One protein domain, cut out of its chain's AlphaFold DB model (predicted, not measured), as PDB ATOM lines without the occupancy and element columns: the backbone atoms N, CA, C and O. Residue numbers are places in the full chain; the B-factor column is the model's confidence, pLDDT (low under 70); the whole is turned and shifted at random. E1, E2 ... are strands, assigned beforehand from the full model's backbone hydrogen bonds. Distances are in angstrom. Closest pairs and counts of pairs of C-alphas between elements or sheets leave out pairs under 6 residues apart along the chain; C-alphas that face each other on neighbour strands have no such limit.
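This is residues 8 to 148 of the 811 residues of the protein "Peptidoglycan-binding protein" of candidate division Zixibacteria bacterium (UniProt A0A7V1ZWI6). With little regular structure, the domain is a sandwich: two small, strongly twisted antiparallel sheets face to face, E4-E3-E6-E7 and E1-E2-E5, with long loops. The printed part has 141 residues, 50 in seven named strands, E1 to E7 along the chain; it is all strand. It is compact, with a radius of gyration of the C-alphas of 15.3 A and spans of 40 by 36 by 28 A.

E1, residues 8 to 13, forms a hairpin with E2, residues 24 to 31; N 9 and O 29 are within hydrogen-bond range, 2.9 A. E3, residues 37 to 46, forms one with E4, residues 59 to 65; N 42 and O 64, 2.8 A. E5, residues 75 to 81, neighbours E2; N 26 and O 79, 2.9 A. E6, residues 109 to 117, neighbours E3; N 43 and O 112, 2.8 A. E7, residues 144 to 146, forms a hairpin with E6; N 111 and O 144, 2.8 A.

E1 begins at C-alpha 8 (-22.654, -45.036, -36.486); E7 ends at C-alpha 146 (-4.881, -39.278, -37.065). E3 measures 26.8 A, E6 26.2 A.

The printed part has no cut. Links E3-E4, E5-E6 and E6-E7 are long. Residues under pLDDT 70 include 117 to 132.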
ATOM      1  N   VAL A   8     -23.797 -45.006 -35.567       76.19
ATOM      2  CA  VAL A   8     -22.654 -45.036 -36.486       76.19
ATOM      3  C   VAL A   8     -21.389 -45.212 -35.653       76.19
ATOM      4  O   VAL A   8     -21.140 -44.416 -34.757       76.19
ATOM      5  N   VAL A   9     -20.594 -46.244 -35.941       81.56
ATOM      6  CA  VAL A   9     -19.359 -46.556 -35.204       81.56
ATOM      7  C   VAL A   9     -18.165 -46.463 -36.149       81.56
ATOM      8  O   VAL A   9     -18.206 -47.037 -37.235       81.56
ATOM      9  N   ILE A  10     -17.097 -45.774 -35.747       85.44
ATOM     10  CA  ILE A  10     -15.822 -45.792 -36.476       85.44
ATOM     11  C   ILE A  10     -15.147 -47.151 -36.232       85.44
ATOM     12  O   ILE A  10     -14.993 -47.583 -35.094       85.44
ATOM     13  N   GLU A  11     -14.778 -47.850 -37.303       87.94
ATOM     14  CA  GLU A  11     -14.095 -49.153 -37.257       87.94
ATOM     15  C   GLU A  11     -12.592 -49.043 -37.499       87.94
ATOM     16  O   GLU A  11     -11.833 -49.947 -37.153       87.94
ATOM     17  N   GLY A  12     -12.161 -47.960 -38.136       89.38
ATOM     18  CA  GLY A  12     -10.762 -47.712 -38.422       89.38
ATOM     19  C   GLY A  12     -10.566 -46.380 -39.117       89.38
ATOM     20  O   GLY A  12     -11.410 -45.956 -39.905       89.38
ATOM     21  N   ILE A  13      -9.424 -45.771 -38.847       93.25
ATOM     22  CA  ILE A  13      -8.936 -44.563 -39.496       93.25
ATOM     23  C   ILE A  13      -7.483 -44.802 -39.896       93.25
ATOM     24  O   ILE A  13      -6.786 -45.562 -39.218       93.25
ATOM     25  N   ASP A  14      -7.045 -44.197 -40.992       93.88
ATOM     26  CA  ASP A  14      -5.615 -44.082 -41.268       93.88
ATOM     27  C   ASP A  14      -4.945 -43.268 -40.152       93.88
ATOM     28  O   ASP A  14      -5.415 -42.196 -39.787       93.88
ATOM     29  N   GLU A  15      -3.844 -43.763 -39.593       92.75
ATOM     30  CA  GLU A  15      -3.165 -43.073 -38.485       92.75
ATOM     31  C   GLU A  15      -2.308 -41.888 -38.969       92.75
ATOM     32  O   GLU A  15      -2.015 -40.988 -38.187       92.75
ATOM     33  N   GLN A  16      -1.940 -41.874 -40.254       93.62
ATOM     34  CA  GLN A  16      -1.100 -40.875 -40.917       93.62
ATOM     35  C   GLN A  16      -1.454 -40.833 -42.412       93.62
ATOM     36  O   GLN A  16      -1.780 -41.866 -43.001       93.62
ATOM     37  N   PHE A  17      -1.370 -39.656 -43.029       95.62
ATOM     38  CA  PHE A  17      -1.434 -39.484 -44.483       95.62
ATOM     39  C   PHE A  17      -0.779 -38.161 -44.895       95.62
ATOM     40  O   PHE A  17      -0.614 -37.267 -44.062       95.62
ATOM     41  N   ALA A  18      -0.440 -38.026 -46.177       95.44
ATOM     42  CA  ALA A  18      -0.037 -36.753 -46.766       95.44
ATOM     43  C   ALA A  18      -1.279 -36.022 -47.323       95.44
ATOM     44  O   ALA A  18      -1.839 -36.473 -48.327       95.44
ATOM     45  N   PRO A  19      -1.727 -34.899 -46.723       94.38
ATOM     46  CA  PRO A  19      -2.863 -34.117 -47.221       94.38
ATOM     47  C   PRO A  19      -2.663 -33.716 -48.683       94.38
ATOM     48  O   PRO A  19      -1.528 -33.687 -49.138       94.38
ATOM     49  N   HIS A  20      -3.726 -33.420 -49.433       92.88
ATOM     50  CA  HIS A  20      -3.715 -33.090 -50.872       92.88
ATOM     51  C   HIS A  20      -3.238 -34.216 -51.821       92.88
ATOM     52  O   HIS A  20      -3.839 -34.403 -52.877       92.88
ATOM     53  N   GLN A  21      -2.216 -34.988 -51.448       93.25
ATOM     54  CA  GLN A  21      -1.627 -36.075 -52.236       93.25
ATOM     55  C   GLN A  21      -2.323 -37.420 -51.991       93.25
ATOM     56  O   GLN A  21      -2.482 -38.228 -52.905       93.25
ATOM     57  N   GLU A  22      -2.770 -37.658 -50.757       95.19
ATOM     58  CA  GLU A  22      -3.460 -38.873 -50.338       95.19
ATOM     59  C   GLU A  22      -4.851 -38.559 -49.781       95.19
ATOM     60  O   GLU A  22      -5.163 -37.445 -49.360       95.19
ATOM     61  N   GLN A  23      -5.701 -39.584 -49.767       94.62
ATOM     62  CA  GLN A  23      -6.994 -39.527 -49.097       94.62
ATOM     63  C   GLN A  23      -6.898 -40.232 -47.749       94.62
ATOM     64  O   GLN A  23      -6.588 -41.423 -47.709       94.62
ATOM     65  N   LEU A  24      -7.241 -39.534 -46.671       94.44
ATOM     66  CA  LEU A  24      -7.514 -40.138 -45.376       94.44
ATOM     67  C   LEU A  24      -8.747 -41.040 -45.503       94.44
ATOM     68  O   LEU A  24      -9.824 -40.569 -45.887       94.44
ATOM     69  N   GLU A  25      -8.604 -42.324 -45.181       95.00
ATOM     70  CA  GLU A  25      -9.723 -43.259 -45.132       95.00
ATOM     71  C   GLU A  25     -10.283 -43.387 -43.709       95.00
ATOM     72  O   GLU A  25      -9.600 -43.821 -42.781       95.00
ATOM     73  N   ILE A  26     -11.571 -43.070 -43.545       91.62
ATOM     74  CA  ILE A  26     -12.322 -43.288 -42.301       91.62
ATOM     75  C   ILE A  26     -13.398 -44.335 -42.579       91.62
ATOM     76  O   ILE A  26     -14.310 -44.123 -43.379       91.62
ATOM     77  N   ARG A  27     -13.298 -45.496 -41.934       91.44
ATOM     78  CA  ARG A  27     -14.250 -46.601 -42.082       91.44
ATOM     79  C   ARG A  27     -15.276 -46.542 -40.967       91.44
ATOM     80  O   ARG A  27     -14.918 -46.670 -39.801       91.44
ATOM     81  N   CYS A  28     -16.549 -46.420 -41.322       87.50
ATOM     82  CA  CYS A  28     -17.650 -46.396 -40.363       87.50
ATOM     83  C   CYS A  28     -18.643 -47.522 -40.646       87.50
ATOM     84  O   CYS A  28     -19.023 -47.753 -41.797       87.50
ATOM     85  N   ARG A  29     -19.112 -48.194 -39.594       85.56
ATOM     86  CA  ARG A  29     -20.193 -49.178 -39.648       85.56
ATOM     87  C   ARG A  29     -21.494 -48.564 -39.149       85.56
ATOM     88  O   ARG A  29     -21.555 -47.993 -38.065       85.56
ATOM     89  N   PHE A  30     -22.542 -48.745 -39.940       80.50
ATOM     90  CA  PHE A  30     -23.892 -48.255 -39.676       80.50
ATOM     91  C   PHE A  30     -24.714 -49.400 -39.068       80.50
ATOM     92  O   PHE A  30     -24.938 -50.409 -39.737       80.50
ATOM     93  N   ILE A  31     -25.127 -49.295 -37.801       78.62
ATOM     94  CA  ILE A  31     -25.793 -50.370 -37.041       78.62
ATOM     95  C   ILE A  31     -27.218 -49.931 -36.684       78.62
ATOM     96  O   ILE A  31     -27.403 -48.882 -36.081       78.62
ATOM     97  N   ASP A  32     -28.228 -50.732 -37.046       72.31
ATOM     98  CA  ASP A  32     -29.632 -50.558 -36.621       72.31
ATOM     99  C   ASP A  32     -30.247 -49.159 -36.862       72.31
ATOM    100  O   ASP A  32     -31.119 -48.724 -36.119       72.31
ATOM    101  N   ILE A  33     -29.852 -48.453 -37.927       66.69
ATOM    102  CA  ILE A  33     -30.351 -47.101 -38.252       66.69
ATOM    103  C   ILE A  33     -31.819 -47.160 -38.705       66.69
ATOM    104  O   ILE A  33     -32.143 -47.218 -39.892       66.69
ATOM    105  N   HIS A  34     -32.729 -47.219 -37.738       64.00
ATOM    106  CA  HIS A  34     -34.170 -47.129 -37.940       64.00
ATOM    107  C   HIS A  34     -34.618 -45.655 -38.014       64.00
ATOM    108  O   HIS A  34     -33.786 -44.757 -37.953       64.00
ATOM    109  N   ASN A  35     -35.926 -45.404 -38.186       60.09
ATOM    110  CA  ASN A  35     -36.584 -44.106 -38.477       60.09
ATOM    111  C   ASN A  35     -36.251 -42.901 -37.552       60.09
ATOM    112  O   ASN A  35     -36.889 -41.860 -37.685       60.09
ATOM    113  N   GLU A  36     -35.325 -43.038 -36.608       62.31
ATOM    114  CA  GLU A  36     -35.002 -42.061 -35.570       62.31
ATOM    115  C   GLU A  36     -33.793 -41.178 -35.916       62.31
ATOM    116  O   GLU A  36     -33.758 -40.042 -35.455       62.31
ATOM    117  N   ILE A  37     -32.856 -41.640 -36.758       66.12
ATOM    118  CA  ILE A  37     -31.684 -40.856 -37.193       66.12
ATOM    119  C   ILE A  37     -32.026 -40.104 -38.488       66.12
ATOM    120  O   ILE A  37     -32.315 -40.740 -39.504       66.12
ATOM    121  N   GLN A  38     -32.006 -38.766 -38.451       67.94
ATOM    122  CA  GLN A  38     -32.259 -37.920 -39.632       67.94
ATOM    123  C   GLN A  38     -30.980 -37.451 -40.333       67.94
ATOM    124  O   GLN A  38     -31.024 -37.194 -41.532       67.94
ATOM    125  N   GLY A  39     -29.851 -37.402 -39.624       73.88
ATOM    126  CA  GLY A  39     -28.555 -37.053 -40.194       73.88
ATOM    127  C   GLY A  39     -27.399 -37.583 -39.350       73.88
ATOM    128  O   GLY A  39     -27.533 -37.808 -38.147       73.88
ATOM    129  N   ALA A  40     -26.260 -37.801 -39.997       78.06
ATOM    130  CA  ALA A  40     -24.984 -38.032 -39.332       78.06
ATOM    131  C   ALA A  40     -23.934 -37.158 -40.013       78.06
ATOM    132  O   ALA A  40     -23.938 -37.059 -41.239       78.06
ATOM    133  N   ARG A  41     -23.051 -36.546 -39.231       84.50
ATOM    134  CA  ARG A  41     -22.055 -35.581 -39.695       84.50
ATOM    135  C   ARG A  41     -20.690 -35.939 -39.133       84.50
ATOM    136  O   ARG A  41     -20.549 -36.130 -37.924       84.50
ATOM    137  N   LEU A  42     -19.703 -36.047 -40.014       87.50
ATOM    138  CA  LEU A  42     -18.300 -36.211 -39.660       87.50
ATOM    139  C   LEU A  42     -17.777 -34.850 -39.226       87.50
ATOM    140  O   LEU A  42     -17.963 -33.891 -39.968       87.50
ATOM    141  N   LYS A  43     -17.120 -34.763 -38.075       88.81
ATOM    142  CA  LYS A  43     -16.422 -33.559 -37.619       88.81
ATOM    143  C   LYS A  43     -14.968 -33.910 -37.313       88.81
ATOM    144  O   LYS A  43     -14.692 -34.944 -36.708       88.81
ATOM    145  N   VAL A  44     -14.046 -33.063 -37.753       90.00
ATOM    146  CA  VAL A  44     -12.614 -33.181 -37.451       90.00
ATOM    147  C   VAL A  44     -12.190 -31.942 -36.682       90.00
ATOM    148  O   VAL A  44     -12.513 -30.829 -37.095       90.00
ATOM    149  N   TYR A  45     -11.451 -32.131 -35.596       88.06
ATOM    150  CA  TYR A  45     -10.962 -31.056 -34.735       88.06
ATOM    151  C   TYR A  45      -9.444 -31.125 -34.611       88.06
ATOM    152  O   TYR A  45      -8.878 -32.217 -34.557       88.06
ATOM    153  N   ALA A  46      -8.784 -29.973 -34.521       86.31
ATOM    154  CA  ALA A  46      -7.385 -29.911 -34.105       86.31
ATOM    155  C   ALA A  46      -7.296 -30.106 -32.582       86.31
ATOM    156  O   ALA A  46      -7.761 -29.260 -31.817       86.31
ATOM    157  N   SER A  47      -6.729 -31.228 -32.136       71.50
ATOM    158  CA  SER A  47      -6.844 -31.689 -30.742       71.50
ATOM    159  C   SER A  47      -6.038 -30.857 -29.739       71.50
ATOM    160  O   SER A  47      -6.353 -30.876 -28.555       71.50
ATOM    161  N   ASN A  48      -5.017 -30.132 -30.206       65.06
ATOM    162  CA  ASN A  48      -4.043 -29.423 -29.364       65.06
ATOM    163  C   ASN A  48      -4.076 -27.894 -29.532       65.06
ATOM    164  O   ASN A  48      -3.105 -27.212 -29.209       65.06
ATOM    165  N   TYR A  49      -5.167 -27.347 -30.074       65.19
ATOM    166  CA  TYR A  49      -5.281 -25.915 -30.337       65.19
ATOM    167  C   TYR A  49      -6.289 -25.253 -29.390       65.19
ATOM    168  O   TYR A  49      -7.484 -25.198 -29.671       65.19
ATOM    169  N   GLU A  50      -5.791 -24.746 -28.261       60.28
ATOM    170  CA  GLU A  50      -6.530 -23.870 -27.343       60.28
ATOM    171  C   GLU A  50      -6.136 -22.403 -27.616       60.28
ATOM    172  O   GLU A  50      -5.349 -21.812 -26.880       60.28
ATOM    173  N   ASP A  51      -6.635 -21.807 -28.704       56.53
ATOM    174  CA  ASP A  51      -6.566 -20.349 -28.900       56.53
ATOM    175  C   ASP A  51      -7.923 -19.712 -28.583       56.53
ATOM    176  O   ASP A  51      -8.969 -20.169 -29.040       56.53
ATOM    177  N   SER A  52      -7.875 -18.596 -27.860       48.06
ATOM    178  CA  SER A  52      -8.977 -17.676 -27.561       48.06
ATOM    179  C   SER A  52      -9.805 -17.209 -28.770       48.06
ATOM    180  O   SER A  52     -10.899 -16.678 -28.579       48.06
ATOM    181  N   ASN A  53      -9.307 -17.392 -29.997       50.91
ATOM    182  CA  ASN A  53     -10.009 -17.042 -31.234       50.91
ATOM    183  C   ASN A  53     -10.890 -18.161 -31.809       50.91
ATOM    184  O   ASN A  53     -11.667 -17.887 -32.726       50.91
ATOM    185  N   TYR A  54     -10.801 -19.393 -31.300       53.12
ATOM    186  CA  TYR A  54     -11.748 -20.452 -31.647       53.12
ATOM    187  C   TYR A  54     -12.851 -20.494 -30.579       53.12
ATOM    188  O   TYR A  54     -12.548 -20.746 -29.414       53.12
ATOM    189  N   PRO A  55     -14.120 -20.211 -30.928       46.78
ATOM    190  CA  PRO A  55     -15.216 -20.278 -29.968       46.78
ATOM    191  C   PRO A  55     -15.378 -21.710 -29.428       46.78
ATOM    192  O   PRO A  55     -15.203 -22.678 -30.164       46.78
ATOM    193  N   ASP A  56     -15.674 -21.811 -28.132       48.03
ATOM    194  CA  ASP A  56     -15.731 -23.024 -27.302       48.03
ATOM    195  C   ASP A  56     -16.392 -24.257 -27.975       48.03
ATOM    196  O   ASP A  56     -17.606 -24.400 -27.905       48.03
ATOM    197  N   ASP A  57     -15.607 -25.150 -28.604       50.38
ATOM    198  CA  ASP A  57     -15.841 -26.616 -28.736       50.38
ATOM    199  C   ASP A  57     -14.666 -27.334 -29.469       50.38
ATOM    200  O   ASP A  57     -14.850 -28.311 -30.197       50.38
ATOM    201  N   GLY A  58     -13.428 -26.848 -29.292       58.81
ATOM    202  CA  GLY A  58     -12.262 -27.267 -30.085       58.81
ATOM    203  C   GLY A  58     -12.244 -26.622 -31.478       58.81
ATOM    204  O   GLY A  58     -13.278 -26.250 -32.028       58.81
ATOM    205  N   ALA A  59     -11.060 -26.456 -32.072       73.81
ATOM    206  CA  ALA A  59     -10.938 -25.864 -33.403       73.81
ATOM    207  C   ALA A  59     -11.486 -26.832 -34.470       73.81
ATOM    208  O   ALA A  59     -10.758 -27.698 -34.954       73.81
ATOM    209  N   LEU A  60     -12.782 -26.729 -34.799       85.38
ATOM    210  CA  LEU A  60     -13.429 -27.498 -35.869       85.38
ATOM    211  C   LEU A  60     -12.763 -27.156 -37.209       85.38
ATOM    212  O   LEU A  60     -12.875 -26.033 -37.699       85.38
ATOM    213  N   VAL A  61     -12.074 -28.133 -37.802       87.81
ATOM    214  CA  VAL A  61     -11.311 -27.948 -39.044       87.81
ATOM    215  C   VAL A  61     -12.026 -28.480 -40.275       87.81
ATOM    216  O   VAL A  61     -11.740 -28.024 -41.377       87.81
ATOM    217  N   TYR A  62     -12.933 -29.443 -40.115       90.81
ATOM    218  CA  TYR A  62     -13.683 -30.033 -41.221       90.81
ATOM    219  C   TYR A  62     -15.026 -30.573 -40.745       90.81
ATOM    220  O   TYR A  62     -15.114 -31.145 -39.654       90.81
ATOM    221  N   SER A  63     -16.056 -30.428 -41.577       89.00
ATOM    222  CA  SER A  63     -17.367 -31.014 -41.325       89.00
ATOM    223  C   SER A  63     -18.062 -31.443 -42.619       89.00
ATOM    224  O   SER A  63     -18.165 -30.651 -43.551       89.00
ATOM    225  N   GLU A  64     -18.601 -32.666 -42.664       88.62
ATOM    226  CA  GLU A  64     -19.318 -33.203 -43.834       88.62
ATOM    227  C   GLU A  64     -20.500 -34.095 -43.430       88.62
ATOM    228  O   GLU A  64     -20.402 -34.899 -42.501       88.62
ATOM    229  N   ASP A  65     -21.619 -33.981 -44.149       85.38
ATOM    230  CA  ASP A  65     -22.790 -34.837 -43.951       85.38
ATOM    231  C   ASP A  65     -22.566 -36.241 -44.543       85.38
ATOM    232  O   ASP A  65     -22.287 -36.421 -45.726       85.38
ATOM    233  N   ILE A  66     -22.730 -37.263 -43.706       78.69
ATOM    234  CA  ILE A  66     -22.440 -38.669 -44.002       78.69
ATOM    235  C   ILE A  66     -23.687 -39.449 -44.479       78.69
ATOM    236  O   ILE A  66     -23.583 -40.437 -45.219       78.69
ATOM    237  N   VAL A  67     -24.885 -39.050 -44.040       68.19
ATOM    238  CA  VAL A  67     -26.154 -39.730 -44.358       68.19
ATOM    239  C   VAL A  67     -27.160 -38.703 -44.839       68.19
ATOM    240  O   VAL A  67     -27.562 -37.848 -44.058       68.19
ATOM    241  N   THR A  68     -27.596 -38.818 -46.096       58.34
ATOM    242  CA  THR A  68     -28.617 -37.917 -46.642       58.34
ATOM    243  C   THR A  68     -29.864 -38.610 -47.189       58.34
ATOM    244  O   THR A  68     -30.902 -37.973 -47.138       58.34
ATOM    245  N   ASP A  69     -29.852 -39.896 -47.599       59.19
ATOM    246  CA  ASP A  69     -31.094 -40.550 -48.093       59.19
ATOM    247  C   ASP A  69     -31.142 -42.096 -48.051       59.19
ATOM    248  O   ASP A  69     -32.201 -42.678 -47.798       59.19
ATOM    249  N   ASP A  70     -30.021 -42.801 -48.246       60.16
ATOM    250  CA  ASP A  70     -29.998 -44.269 -48.163       60.16
ATOM    251  C   ASP A  70     -29.799 -44.731 -46.716       60.16
ATOM    252  O   ASP A  70     -28.897 -44.253 -46.031       60.16
ATOM    253  N   ARG A  71     -30.617 -45.694 -46.260       66.06
ATOM    254  CA  ARG A  71     -30.615 -46.253 -44.890       66.06
ATOM    255  C   ARG A  71     -29.950 -47.636 -44.843       66.06
ATOM    256  O   ARG A  71     -30.645 -48.644 -44.685       66.06
ATOM    257  N   PRO A  72     -28.627 -47.736 -45.056       64.12
ATOM    258  CA  PRO A  72     -27.946 -49.014 -45.061       64.12
ATOM    259  C   PRO A  72     -27.896 -49.590 -43.643       64.12
ATOM    260  O   PRO A  72     -27.484 -48.928 -42.693       64.12
ATOM    261  N   HIS A  73     -28.296 -50.850 -43.510       73.56
ATOM    262  CA  HIS A  73     -28.200 -51.594 -42.259       73.56
ATOM    263  C   HIS A  73     -26.986 -52.519 -42.298       73.56
ATOM    264  O   HIS A  73     -26.841 -53.301 -43.239       73.56
ATOM    265  N   ASN A  74     -26.123 -52.420 -41.286       79.31
ATOM    266  CA  ASN A  74     -24.920 -53.235 -41.118       79.31
ATOM    267  C   ASN A  74     -23.964 -53.178 -42.326       79.31
ATOM    268  O   ASN A  74     -23.383 -54.184 -42.734       79.31
ATOM    269  N   VAL A  75     -23.815 -51.986 -42.911       81.56
ATOM    270  CA  VAL A  75     -22.883 -51.716 -44.014       81.56
ATOM    271  C   VAL A  75     -21.707 -50.914 -43.483       81.56
ATOM    272  O   VAL A  75     -21.883 -50.004 -42.673       81.56
ATOM    273  N   ILE A  76     -20.513 -51.247 -43.962       86.00
ATOM    274  CA  ILE A  76     -19.308 -50.446 -43.759       86.00
ATOM    275  C   ILE A  76     -19.217 -49.461 -44.924       86.00
ATOM    276  O   ILE A  76     -19.246 -49.879 -46.083       86.00
ATOM    277  N   ARG A  77     -19.108 -48.167 -44.627       86.56
ATOM    278  CA  ARG A  77     -18.747 -47.144 -45.615       86.56
ATOM    279  C   ARG A  77     -17.354 -46.615 -45.310       86.56
ATOM    280  O   ARG A  77     -16.989 -46.476 -44.146       86.56
ATOM    281  N   THR A  78     -16.607 -46.319 -46.366       90.81
ATOM    282  CA  THR A  78     -15.308 -45.651 -46.282       90.81
ATOM    283  C   THR A  78     -15.477 -44.222 -46.771       90.81
ATOM    284  O   THR A  78     -15.810 -44.014 -47.939       90.81
ATOM    285  N   PHE A  79     -15.249 -43.262 -45.885       89.69
ATOM    286  CA  PHE A  79     -15.121 -41.849 -46.220       89.69
ATOM    287  C   PHE A  79     -13.690 -41.585 -46.642       89.69
ATOM    288  O   PHE A  79     -12.762 -42.124 -46.041       89.69
ATOM    289  N   ARG A  80     -13.535 -40.802 -47.704       93.38
ATOM    290  CA  ARG A  80     -12.238 -40.445 -48.266       93.38
ATOM    291  C   ARG A  80     -12.140 -38.938 -48.320       93.38
ATOM    292  O   ARG A  80     -12.941 -38.310 -49.006       93.38
ATOM    293  N   TRP A  81     -11.165 -38.384 -47.618       93.56
ATOM    294  CA  TRP A  81     -10.989 -36.944 -47.482       93.56
ATOM    295  C   TRP A  81      -9.537 -36.564 -47.764       93.56
ATOM    296  O   TRP A  81      -8.623 -37.191 -47.246       93.56
ATOM    297  N   TYR A  82      -9.315 -35.539 -48.585       93.69
ATOM    298  CA  TYR A  82      -7.966 -35.092 -48.960       93.69
ATOM    299  C   TYR A  82      -7.300 -34.206 -47.900       93.69
ATOM    300  O   TYR A  82      -6.209 -33.693 -48.130       93.69
ATOM    301  N   GLY A  83      -7.938 -33.978 -46.752       93.62
ATOM    302  CA  GLY A  83      -7.398 -33.101 -45.715       93.62
ATOM    303  C   GLY A  83      -7.705 -31.617 -45.918       93.62
ATOM    304  O   GLY A  83      -7.208 -30.799 -45.154       93.62
ATOM    305  N   ASN A  84      -8.494 -31.234 -46.927       92.88
ATOM    306  CA  ASN A  84      -8.911 -29.843 -47.112       92.88
ATOM    307  C   ASN A  84      -9.810 -29.391 -45.950       92.88
ATOM    308  O   ASN A  84     -10.724 -30.103 -45.542       92.88
ATOM    309  N   THR A  85      -9.564 -28.198 -45.433       89.94
ATOM    310  CA  THR A  85     -10.249 -27.645 -44.259       89.94
ATOM    311  C   THR A  85     -11.525 -26.904 -44.655       89.94
ATOM    312  O   THR A  85     -11.644 -26.422 -45.776       89.94
ATOM    313  N   THR A  86     -12.487 -26.796 -43.742       88.25
ATOM    314  CA  THR A  86     -13.669 -25.919 -43.831       88.25
ATOM    315  C   THR A  86     -13.762 -25.019 -42.596       88.25
ATOM    316  O   THR A  86     -14.859 -24.659 -42.175       88.25
ATOM    317  N   ALA A  87     -12.627 -24.727 -41.955       85.19
ATOM    318  CA  ALA A  87     -12.596 -23.917 -40.745       85.19
ATOM    319  C   ALA A  87     -13.088 -22.491 -41.044       85.19
ATOM    320  O   ALA A  87     -12.661 -21.866 -42.015       85.19
ATOM    321  N   GLU A  88     -13.969 -21.965 -40.195       82.94
ATOM    322  CA  GLU A  88     -14.546 -20.621 -40.358       82.94
ATOM    323  C   GLU A  88     -13.718 -19.517 -39.680       82.94
ATOM    324  O   GLU A  88     -13.992 -18.336 -39.871       82.94
ATOM    325  N   ALA A  89     -12.713 -19.894 -38.887       79.31
ATOM    326  CA  ALA A  89     -11.835 -18.992 -38.147       79.31
ATOM    327  C   ALA A  89     -10.449 -19.629 -37.933       79.31
ATOM    328  O   ALA A  89     -10.282 -20.838 -38.118       79.31
ATOM    329  N   GLY A  90      -9.478 -18.805 -37.525       78.94
ATOM    330  CA  GLY A  90      -8.115 -19.197 -37.148       78.94
ATOM    331  C   GLY A  90      -7.178 -19.521 -38.317       78.94
ATOM    332  O   GLY A  90      -7.490 -19.275 -39.476       78.94
ATOM    333  N   ALA A  91      -5.997 -20.064 -38.014       78.38
ATOM    334  CA  ALA A  91      -4.911 -20.260 -38.988       78.38
ATOM    335  C   ALA A  91      -5.191 -21.326 -40.070       78.38
ATOM    336  O   ALA A  91      -4.469 -21.401 -41.061       78.38
ATOM    337  N   LEU A  92      -6.236 -22.140 -39.884       83.69
ATOM    338  CA  LEU A  92      -6.728 -23.097 -40.881       83.69
ATOM    339  C   LEU A  92      -7.941 -22.571 -41.670       83.69
ATOM    340  O   LEU A  92      -8.512 -23.310 -42.466       83.69
ATOM    341  N   GLN A  93      -8.360 -21.319 -41.458       84.00
ATOM    342  CA  GLN A  93      -9.443 -20.700 -42.222       84.00
ATOM    343  C   GLN A  93      -9.012 -20.452 -43.666       84.00
ATOM    344  O   GLN A  93      -7.986 -19.817 -43.892       84.00
ATOM    345  N   GLN A  94      -9.827 -20.873 -44.637       73.12
ATOM    346  CA  GLN A  94      -9.575 -20.618 -46.060       73.12
ATOM    347  C   GLN A  94      -9.637 -19.107 -46.383       73.12
ATOM    348  O   GLN A  94     -10.719 -18.515 -46.302       73.12
ATOM    349  N   PRO A  95      -8.527 -18.453 -46.777       66.62
ATOM    350  CA  PRO A  95      -8.521 -17.058 -47.180       66.62
ATOM    351  C   PRO A  95      -8.776 -17.007 -48.691       66.62
ATOM    352  O   PRO A  95      -7.856 -17.150 -49.494       66.62
ATOM    353  N   GLY A  96     -10.033 -16.813 -49.091       73.06
ATOM    354  CA  GLY A  96     -10.409 -16.682 -50.505       73.06
ATOM    355  C   GLY A  96     -10.655 -18.018 -51.215       73.06
ATOM    356  O   GLY A  96     -11.309 -18.892 -50.658       73.06
ATOM    357  N   GLU A  97     -10.207 -18.142 -52.472       68.19
ATOM    358  CA  GLU A  97     -10.454 -19.320 -53.332       68.19
ATOM    359  C   GLU A  97      -9.415 -20.447 -53.161       68.19
ATOM    360  O   GLU A  97      -9.620 -21.555 -53.660       68.19
ATOM    361  N   ASP A  98      -8.320 -20.197 -52.437       71.56
ATOM    362  CA  ASP A  98      -7.265 -21.183 -52.213       71.56
ATOM    363  C   ASP A  98      -7.638 -22.188 -51.116       71.56
ATOM    364  O   ASP A  98      -7.921 -21.826 -49.970       71.56
ATOM    365  N   LEU A  99      -7.560 -23.480 -51.445       80.88
ATOM    366  CA  LEU A  99      -7.767 -24.555 -50.476       80.88
ATOM    367  C   LEU A  99      -6.609 -24.609 -49.467       80.88
ATOM    368  O   LEU A  99      -5.446 -24.761 -49.846       80.88
ATOM    369  N   ILE A 100      -6.941 -24.556 -48.174       84.00
ATOM    370  CA  ILE A 100      -6.023 -24.872 -47.070       84.00
ATOM    371  C   ILE A 100      -6.239 -26.314 -46.629       84.00
ATOM    372  O   ILE A 100      -7.378 -26.771 -46.503       84.00
ATOM    373  N   TYR A 101      -5.145 -27.008 -46.335       92.56
ATOM    374  CA  TYR A 101      -5.150 -28.380 -45.852       92.56
ATOM    375  C   TYR A 101      -4.729 -28.443 -44.384       92.56
ATOM    376  O   TYR A 101      -4.026 -27.565 -43.876       92.56
ATOM    377  N   VAL A 102      -5.160 -29.499 -43.696       92.75
ATOM    378  CA  VAL A 102      -4.598 -29.868 -42.397       92.75
ATOM    379  C   VAL A 102      -3.081 -30.021 -42.524       92.75
ATOM    380  O   VAL A 102      -2.583 -30.484 -43.545       92.75
ATOM    381  N   ASN A 103      -2.343 -29.612 -41.498       92.44
ATOM    382  CA  ASN A 103      -0.880 -29.629 -41.489       92.44
ATOM    383  C   ASN A 103      -0.320 -30.089 -40.125       92.44
ATOM    384  O   ASN A 103      -1.083 -30.181 -39.155       92.44
ATOM    385  N   PRO A 104       0.984 -30.403 -40.018       92.00
ATOM    386  CA  PRO A 104       1.560 -30.928 -38.779       92.00
ATOM    387  C   PRO A 104       1.447 -30.018 -37.553       92.00
ATOM    388  O   PRO A 104       1.365 -30.523 -36.434       92.00
ATOM    389  N   LEU A 105       1.382 -28.694 -37.733       89.19
ATOM    390  CA  LEU A 105       1.358 -27.737 -36.617       89.19
ATOM    391  C   LEU A 105       0.141 -27.906 -35.699       89.19
ATOM    392  O   LEU A 105       0.224 -27.568 -34.518       89.19
ATOM    393  N   PHE A 106      -0.956 -28.465 -36.218       88.44
ATOM    394  CA  PHE A 106      -2.207 -28.678 -35.480       88.44
ATOM    395  C   PHE A 106      -2.538 -30.161 -35.242       88.44
ATOM    396  O   PHE A 106      -3.620 -30.465 -34.743       88.44
ATOM    397  N   ALA A 107      -1.633 -31.083 -35.595       87.94
ATOM    398  CA  ALA A 107      -1.797 -32.512 -35.326       87.94
ATOM    399  C   ALA A 107      -1.669 -32.834 -33.811       87.94
ATOM    400  O   ALA A 107      -1.158 -32.020 -33.057       87.94
ATOM    401  N   PRO A 108      -2.075 -34.013 -33.315       90.00
ATOM    402  CA  PRO A 108      -3.013 -34.911 -33.959       90.00
ATOM    403  C   PRO A 108      -4.381 -34.235 -34.117       90.00
ATOM    404  O   PRO A 108      -4.692 -33.230 -33.479       90.00
ATOM    405  N   TYR A 109      -5.192 -34.816 -34.987       90.50
ATOM    406  CA  TYR A 109      -6.558 -34.387 -35.234       90.50
ATOM    407  C   TYR A 109      -7.520 -35.433 -34.691       90.50
ATOM    408  O   TYR A 109      -7.346 -36.622 -34.958       90.50
ATOM    409  N   THR A 110      -8.548 -34.996 -33.969       90.44
ATOM    410  CA  THR A 110      -9.604 -35.860 -33.438       90.44
ATOM    411  C   THR A 110     -10.759 -35.932 -34.428       90.44
ATOM    412  O   THR A 110     -11.196 -34.911 -34.958       90.44
ATOM    413  N   VAL A 111     -11.291 -37.133 -34.639       89.38
ATOM    414  CA  VAL A 111     -12.465 -37.389 -35.475       89.38
ATOM    415  C   VAL A 111     -13.660 -37.770 -34.607       89.38
ATOM    416  O   VAL A 111     -13.596 -38.700 -33.806       89.38
ATOM    417  N   GLU A 112     -14.771 -37.072 -34.816       86.38
ATOM    418  CA  GLU A 112     -16.063 -37.288 -34.165       86.38
ATOM    419  C   GLU A 112     -17.147 -37.514 -35.225       86.38
ATOM    420  O   GLU A 112     -17.096 -36.970 -36.330       86.38
ATOM    421  N   ILE A 113     -18.171 -38.293 -34.880       81.81
ATOM    422  CA  ILE A 113     -19.408 -38.372 -35.661       81.81
ATOM    423  C   ILE A 113     -20.547 -37.878 -34.774       81.81
ATOM    424  O   ILE A 113     -20.852 -38.499 -33.758       81.81
ATOM    425  N   LYS A 114     -21.201 -36.783 -35.176       79.19
ATOM    426  CA  LYS A 114     -22.434 -36.300 -34.537       79.19
ATOM    427  C   LYS A 114     -23.645 -36.855 -35.284       79.19
ATOM    428  O   LYS A 114     -23.652 -36.902 -36.513       79.19
ATOM    429  N   ILE A 115     -24.656 -37.309 -34.550       74.69
ATOM    430  CA  ILE A 115     -25.880 -37.914 -35.092       74.69
ATOM    431  C   ILE A 115     -27.066 -37.102 -34.575       74.69
ATOM    432  O   ILE A 115     -27.171 -36.923 -33.365       74.69
ATOM    433  N   SER A 116     -27.968 -36.665 -35.458       70.62
ATOM    434  CA  SER A 116     -29.197 -35.964 -35.063       70.62
ATOM    435  C   SER A 116     -30.409 -36.897 -35.058       70.62
ATOM    436  O   SER A 116     -30.589 -37.739 -35.951       70.62
ATOM    437  N   THR A 117     -31.268 -36.731 -34.047       65.12
ATOM    438  CA  THR A 117     -32.557 -37.438 -33.940       65.12
ATOM    439  C   THR A 117     -33.739 -36.473 -34.078       65.12
ATOM    440  O   THR A 117     -33.578 -35.261 -33.994       65.12
ATOM    441  N   ALA A 118     -34.927 -36.991 -34.406       56.00
ATOM    442  CA  ALA A 118     -36.046 -36.199 -34.930       56.00
ATOM    443  C   ALA A 118     -36.380 -34.898 -34.147       56.00
ATOM    444  O   ALA A 118     -36.801 -34.966 -32.994       56.00
ATOM    445  N   ASN A 119     -36.343 -33.770 -34.884       53.25
ATOM    446  CA  ASN A 119     -36.731 -32.373 -34.576       53.25
ATOM    447  C   ASN A 119     -35.672 -31.379 -34.053       53.25
ATOM    448  O   ASN A 119     -36.051 -30.234 -33.799       53.25
ATOM    449  N   GLU A 120     -34.387 -31.723 -33.981       53.53
ATOM    450  CA  GLU A 120     -33.334 -30.762 -33.598       53.53
ATOM    451  C   GLU A 120     -32.202 -30.695 -34.642       53.53
ATOM    452  O   GLU A 120     -31.978 -31.634 -35.409       53.53
ATOM    453  N   ASP A 121     -31.583 -29.516 -34.752       55.66
ATOM    454  CA  ASP A 121     -30.484 -29.221 -35.677       55.66
ATOM    455  C   ASP A 121     -29.213 -29.958 -35.203       55.66
ATOM    456  O   ASP A 121     -28.876 -29.805 -34.027       55.66
ATOM    457  N   PRO A 122     -28.490 -30.718 -36.057       52.38
ATOM    458  CA  PRO A 122     -27.216 -31.368 -35.705       52.38
ATOM    459  C   PRO A 122     -26.114 -30.417 -35.197       52.38
ATOM    460  O   PRO A 122     -25.086 -30.883 -34.693       52.38
ATOM    461  N   ASP A 123     -26.284 -29.099 -35.352       56.00
ATOM    462  CA  ASP A 123     -25.401 -28.079 -34.777       56.00
ATOM    463  C   ASP A 123     -25.918 -27.484 -33.449       56.00
ATOM    464  O   ASP A 123     -25.282 -26.596 -32.885       56.00
ATOM    465  N   SER A 124     -27.039 -27.977 -32.908       58.34
ATOM    466  CA  SER A 124     -27.538 -27.576 -31.589       58.34
ATOM    467  C   SER A 124     -26.831 -28.328 -30.450       58.34
ATOM    468  O   SER A 124     -26.685 -29.549 -30.469       58.34
ATOM    469  N   ASP A 125     -26.408 -27.595 -29.413       54.62
ATOM    470  CA  ASP A 125     -25.724 -28.125 -28.215       54.62
ATOM    471  C   ASP A 125     -26.556 -29.131 -27.387       54.62
ATOM    472  O   ASP A 125     -26.060 -29.695 -26.408       54.62
ATOM    473  N   SER A 126     -27.831 -29.347 -27.735       48.19
ATOM    474  CA  SER A 126     -28.749 -30.258 -27.040       48.19
ATOM    475  C   SER A 126     -28.659 -31.717 -27.496       48.19
ATOM    476  O   SER A 126     -29.235 -32.584 -26.830       48.19
ATOM    477  N   ASP A 127     -27.919 -32.014 -28.568       49.47
ATOM    478  CA  ASP A 127     -27.833 -33.364 -29.123       49.47
ATOM    479  C   ASP A 127     -26.989 -34.328 -28.271       49.47
ATOM    480  O   ASP A 127     -25.982 -33.986 -27.642       49.47
ATOM    481  N   ALA A 128     -27.386 -35.603 -28.284       49.31
ATOM    482  CA  ALA A 128     -26.611 -36.678 -27.684       49.31
ATOM    483  C   ALA A 128     -25.291 -36.856 -28.457       49.31
ATOM    484  O   ALA A 128     -25.252 -37.550 -29.473       49.31
ATOM    485  N   LYS A 129     -24.197 -36.252 -27.967       51.16
ATOM    486  CA  LYS A 129     -22.820 -36.537 -28.412       51.16
ATOM    487  C   LYS A 129     -22.544 -38.035 -28.208       51.16
ATOM    488  O   LYS A 129     -22.140 -38.449 -27.121       51.16
ATOM    489  N   ILE A 130     -22.773 -38.875 -29.219       55.00
ATOM    490  CA  ILE A 130     -22.341 -40.276 -29.170       55.00
ATOM    491  C   ILE A 130     -20.916 -40.349 -29.721       55.00
ATOM    492  O   ILE A 130     -20.673 -40.776 -30.846       55.00
ATOM    493  N   ASN A 131     -19.958 -39.927 -28.896       53.50
ATOM    494  CA  ASN A 131     -18.542 -40.159 -29.154       53.50
ATOM    495  C   ASN A 131     -18.216 -41.628 -28.874       53.50
ATOM    496  O   ASN A 131     -17.946 -42.009 -27.735       53.50
ATOM    497  N   TYR A 132     -18.258 -42.477 -29.904       64.50
ATOM    498  CA  TYR A 132     -17.747 -43.844 -29.797       64.50
ATOM    499  C   TYR A 132     -16.220 -43.808 -29.741       64.50
ATOM    500  O   TYR A 132     -15.542 -43.925 -30.763       64.50
ATOM    501  N   LYS A 133     -15.686 -43.644 -28.530       71.44
ATOM    502  CA  LYS A 133     -14.257 -43.767 -28.254       71.44
ATOM    503  C   LYS A 133     -13.739 -45.142 -28.682       71.44
ATOM    504  O   LYS A 133     -14.432 -46.157 -28.563       71.44
ATOM    505  N   ARG A 134     -12.508 -45.185 -29.184       75.00
ATOM    506  CA  ARG A 134     -11.768 -46.421 -29.443       75.00
ATOM    507  C   ARG A 134     -11.433 -47.064 -28.097       75.00
ATOM    508  O   ARG A 134     -10.812 -46.432 -27.251       75.00
ATOM    509  N   ILE A 135     -11.825 -48.321 -27.906       76.00
ATOM    510  CA  ILE A 135     -11.453 -49.095 -26.715       76.00
ATOM    511  C   ILE A 135     -10.148 -49.838 -27.017       76.00
ATOM    512  O   ILE A 135     -10.098 -50.634 -27.959       76.00
ATOM    513  N   LEU A 136      -9.097 -49.572 -26.244       75.94
ATOM    514  CA  LEU A 136      -7.805 -50.255 -26.347       75.94
ATOM    515  C   LEU A 136      -7.846 -51.644 -25.684       75.94
ATOM    516  O   LEU A 136      -8.793 -51.994 -24.978       75.94
ATOM    517  N   GLU A 137      -6.811 -52.462 -25.903       77.94
ATOM    518  CA  GLU A 137      -6.733 -53.830 -25.354       77.94
ATOM    519  C   GLU A 137      -6.757 -53.873 -23.816       77.94
ATOM    520  O   GLU A 137      -7.216 -54.854 -23.230       77.94
ATOM    521  N   ASP A 138      -6.305 -52.802 -23.163       79.00
ATOM    522  CA  ASP A 138      -6.334 -52.637 -21.707       79.00
ATOM    523  C   ASP A 138      -7.695 -52.148 -21.168       79.00
ATOM    524  O   ASP A 138      -7.878 -52.025 -19.956       79.00
ATOM    525  N   GLY A 139      -8.663 -51.912 -22.058       79.19
ATOM    526  CA  GLY A 139     -10.002 -51.427 -21.738       79.19
ATOM    527  C   GLY A 139     -10.114 -49.909 -21.593       79.19
ATOM    528  O   GLY A 139     -11.194 -49.436 -21.238       79.19
ATOM    529  N   SER A 140      -9.047 -49.146 -21.847       79.62
ATOM    530  CA  SER A 140      -9.103 -47.683 -21.863       79.62
ATOM    531  C   SER A 140      -9.828 -47.152 -23.105       79.62
ATOM    532  O   SER A 140      -9.790 -47.758 -24.174       79.62
ATOM    533  N   GLU A 141     -10.511 -46.018 -22.953       81.31
ATOM    534  CA  GLU A 141     -11.228 -45.331 -24.026       81.31
ATOM    535  C   GLU A 141     -10.420 -44.123 -24.515       81.31
ATOM    536  O   GLU A 141     -10.134 -43.213 -23.734       81.31
ATOM    537  N   VAL A 142     -10.095 -44.091 -25.807       82.75
ATOM    538  CA  VAL A 142      -9.354 -42.998 -26.455       82.75
ATOM    539  C   VAL A 142     -10.125 -42.437 -27.643       82.75
ATOM    540  O   VAL A 142     -10.923 -43.139 -28.267       82.75
ATOM    541  N   ASP A 143      -9.905 -41.168 -27.963       85.38
ATOM    542  CA  ASP A 143     -10.532 -40.556 -29.131       85.38
ATOM    543  C   ASP A 143      -9.918 -41.110 -30.426       85.38
ATOM    544  O   ASP A 143      -8.760 -41.538 -30.462       85.38
ATOM    545  N   TRP A 144     -10.703 -41.135 -31.504       88.56
ATOM    546  CA  TRP A 144     -10.181 -41.497 -32.819       88.56
ATOM    547  C   TRP A 144      -9.319 -40.359 -33.334       88.56
ATOM    548  O   TRP A 144      -9.816 -39.249 -33.510       88.56
ATOM    549  N   GLN A 145      -8.041 -40.634 -33.569       90.88
ATOM    550  CA  GLN A 145      -7.083 -39.630 -34.001       90.88
ATOM    551  C   GLN A 145      -6.300 -40.089 -35.223       90.88
ATOM    552  O   GLN A 145      -6.040 -41.281 -35.392       90.88
ATOM    553  N   PHE A 146      -5.902 -39.119 -36.035       92.56
ATOM    554  CA  PHE A 146      -4.881 -39.278 -37.065       92.56
ATOM    555  C   PHE A 146      -3.856 -38.153 -36.942       92.56
ATOM    556  O   PHE A 146      -4.098 -37.125 -36.299       92.56
ATOM    557  N   LYS A 147      -2.701 -38.342 -37.567       91.94
ATOM    558  CA  LYS A 147      -1.615 -37.375 -37.578       91.94
ATOM    559  C   LYS A 147      -1.316 -36.874 -38.985       91.94
ATOM    560  O   LYS A 147      -1.636 -37.505 -39.992       91.94
ATOM    561  N   VAL A 148      -0.680 -35.711 -39.009       92.69
ATOM    562  CA  VAL A 148       0.100 -35.218 -40.137       92.69
ATOM    563  C   VAL A 148       1.471 -34.895 -39.551       92.69
ATOM    564  O   VAL A 148       1.541 -34.150 -38.579       92.69
TER     565      VAL A 148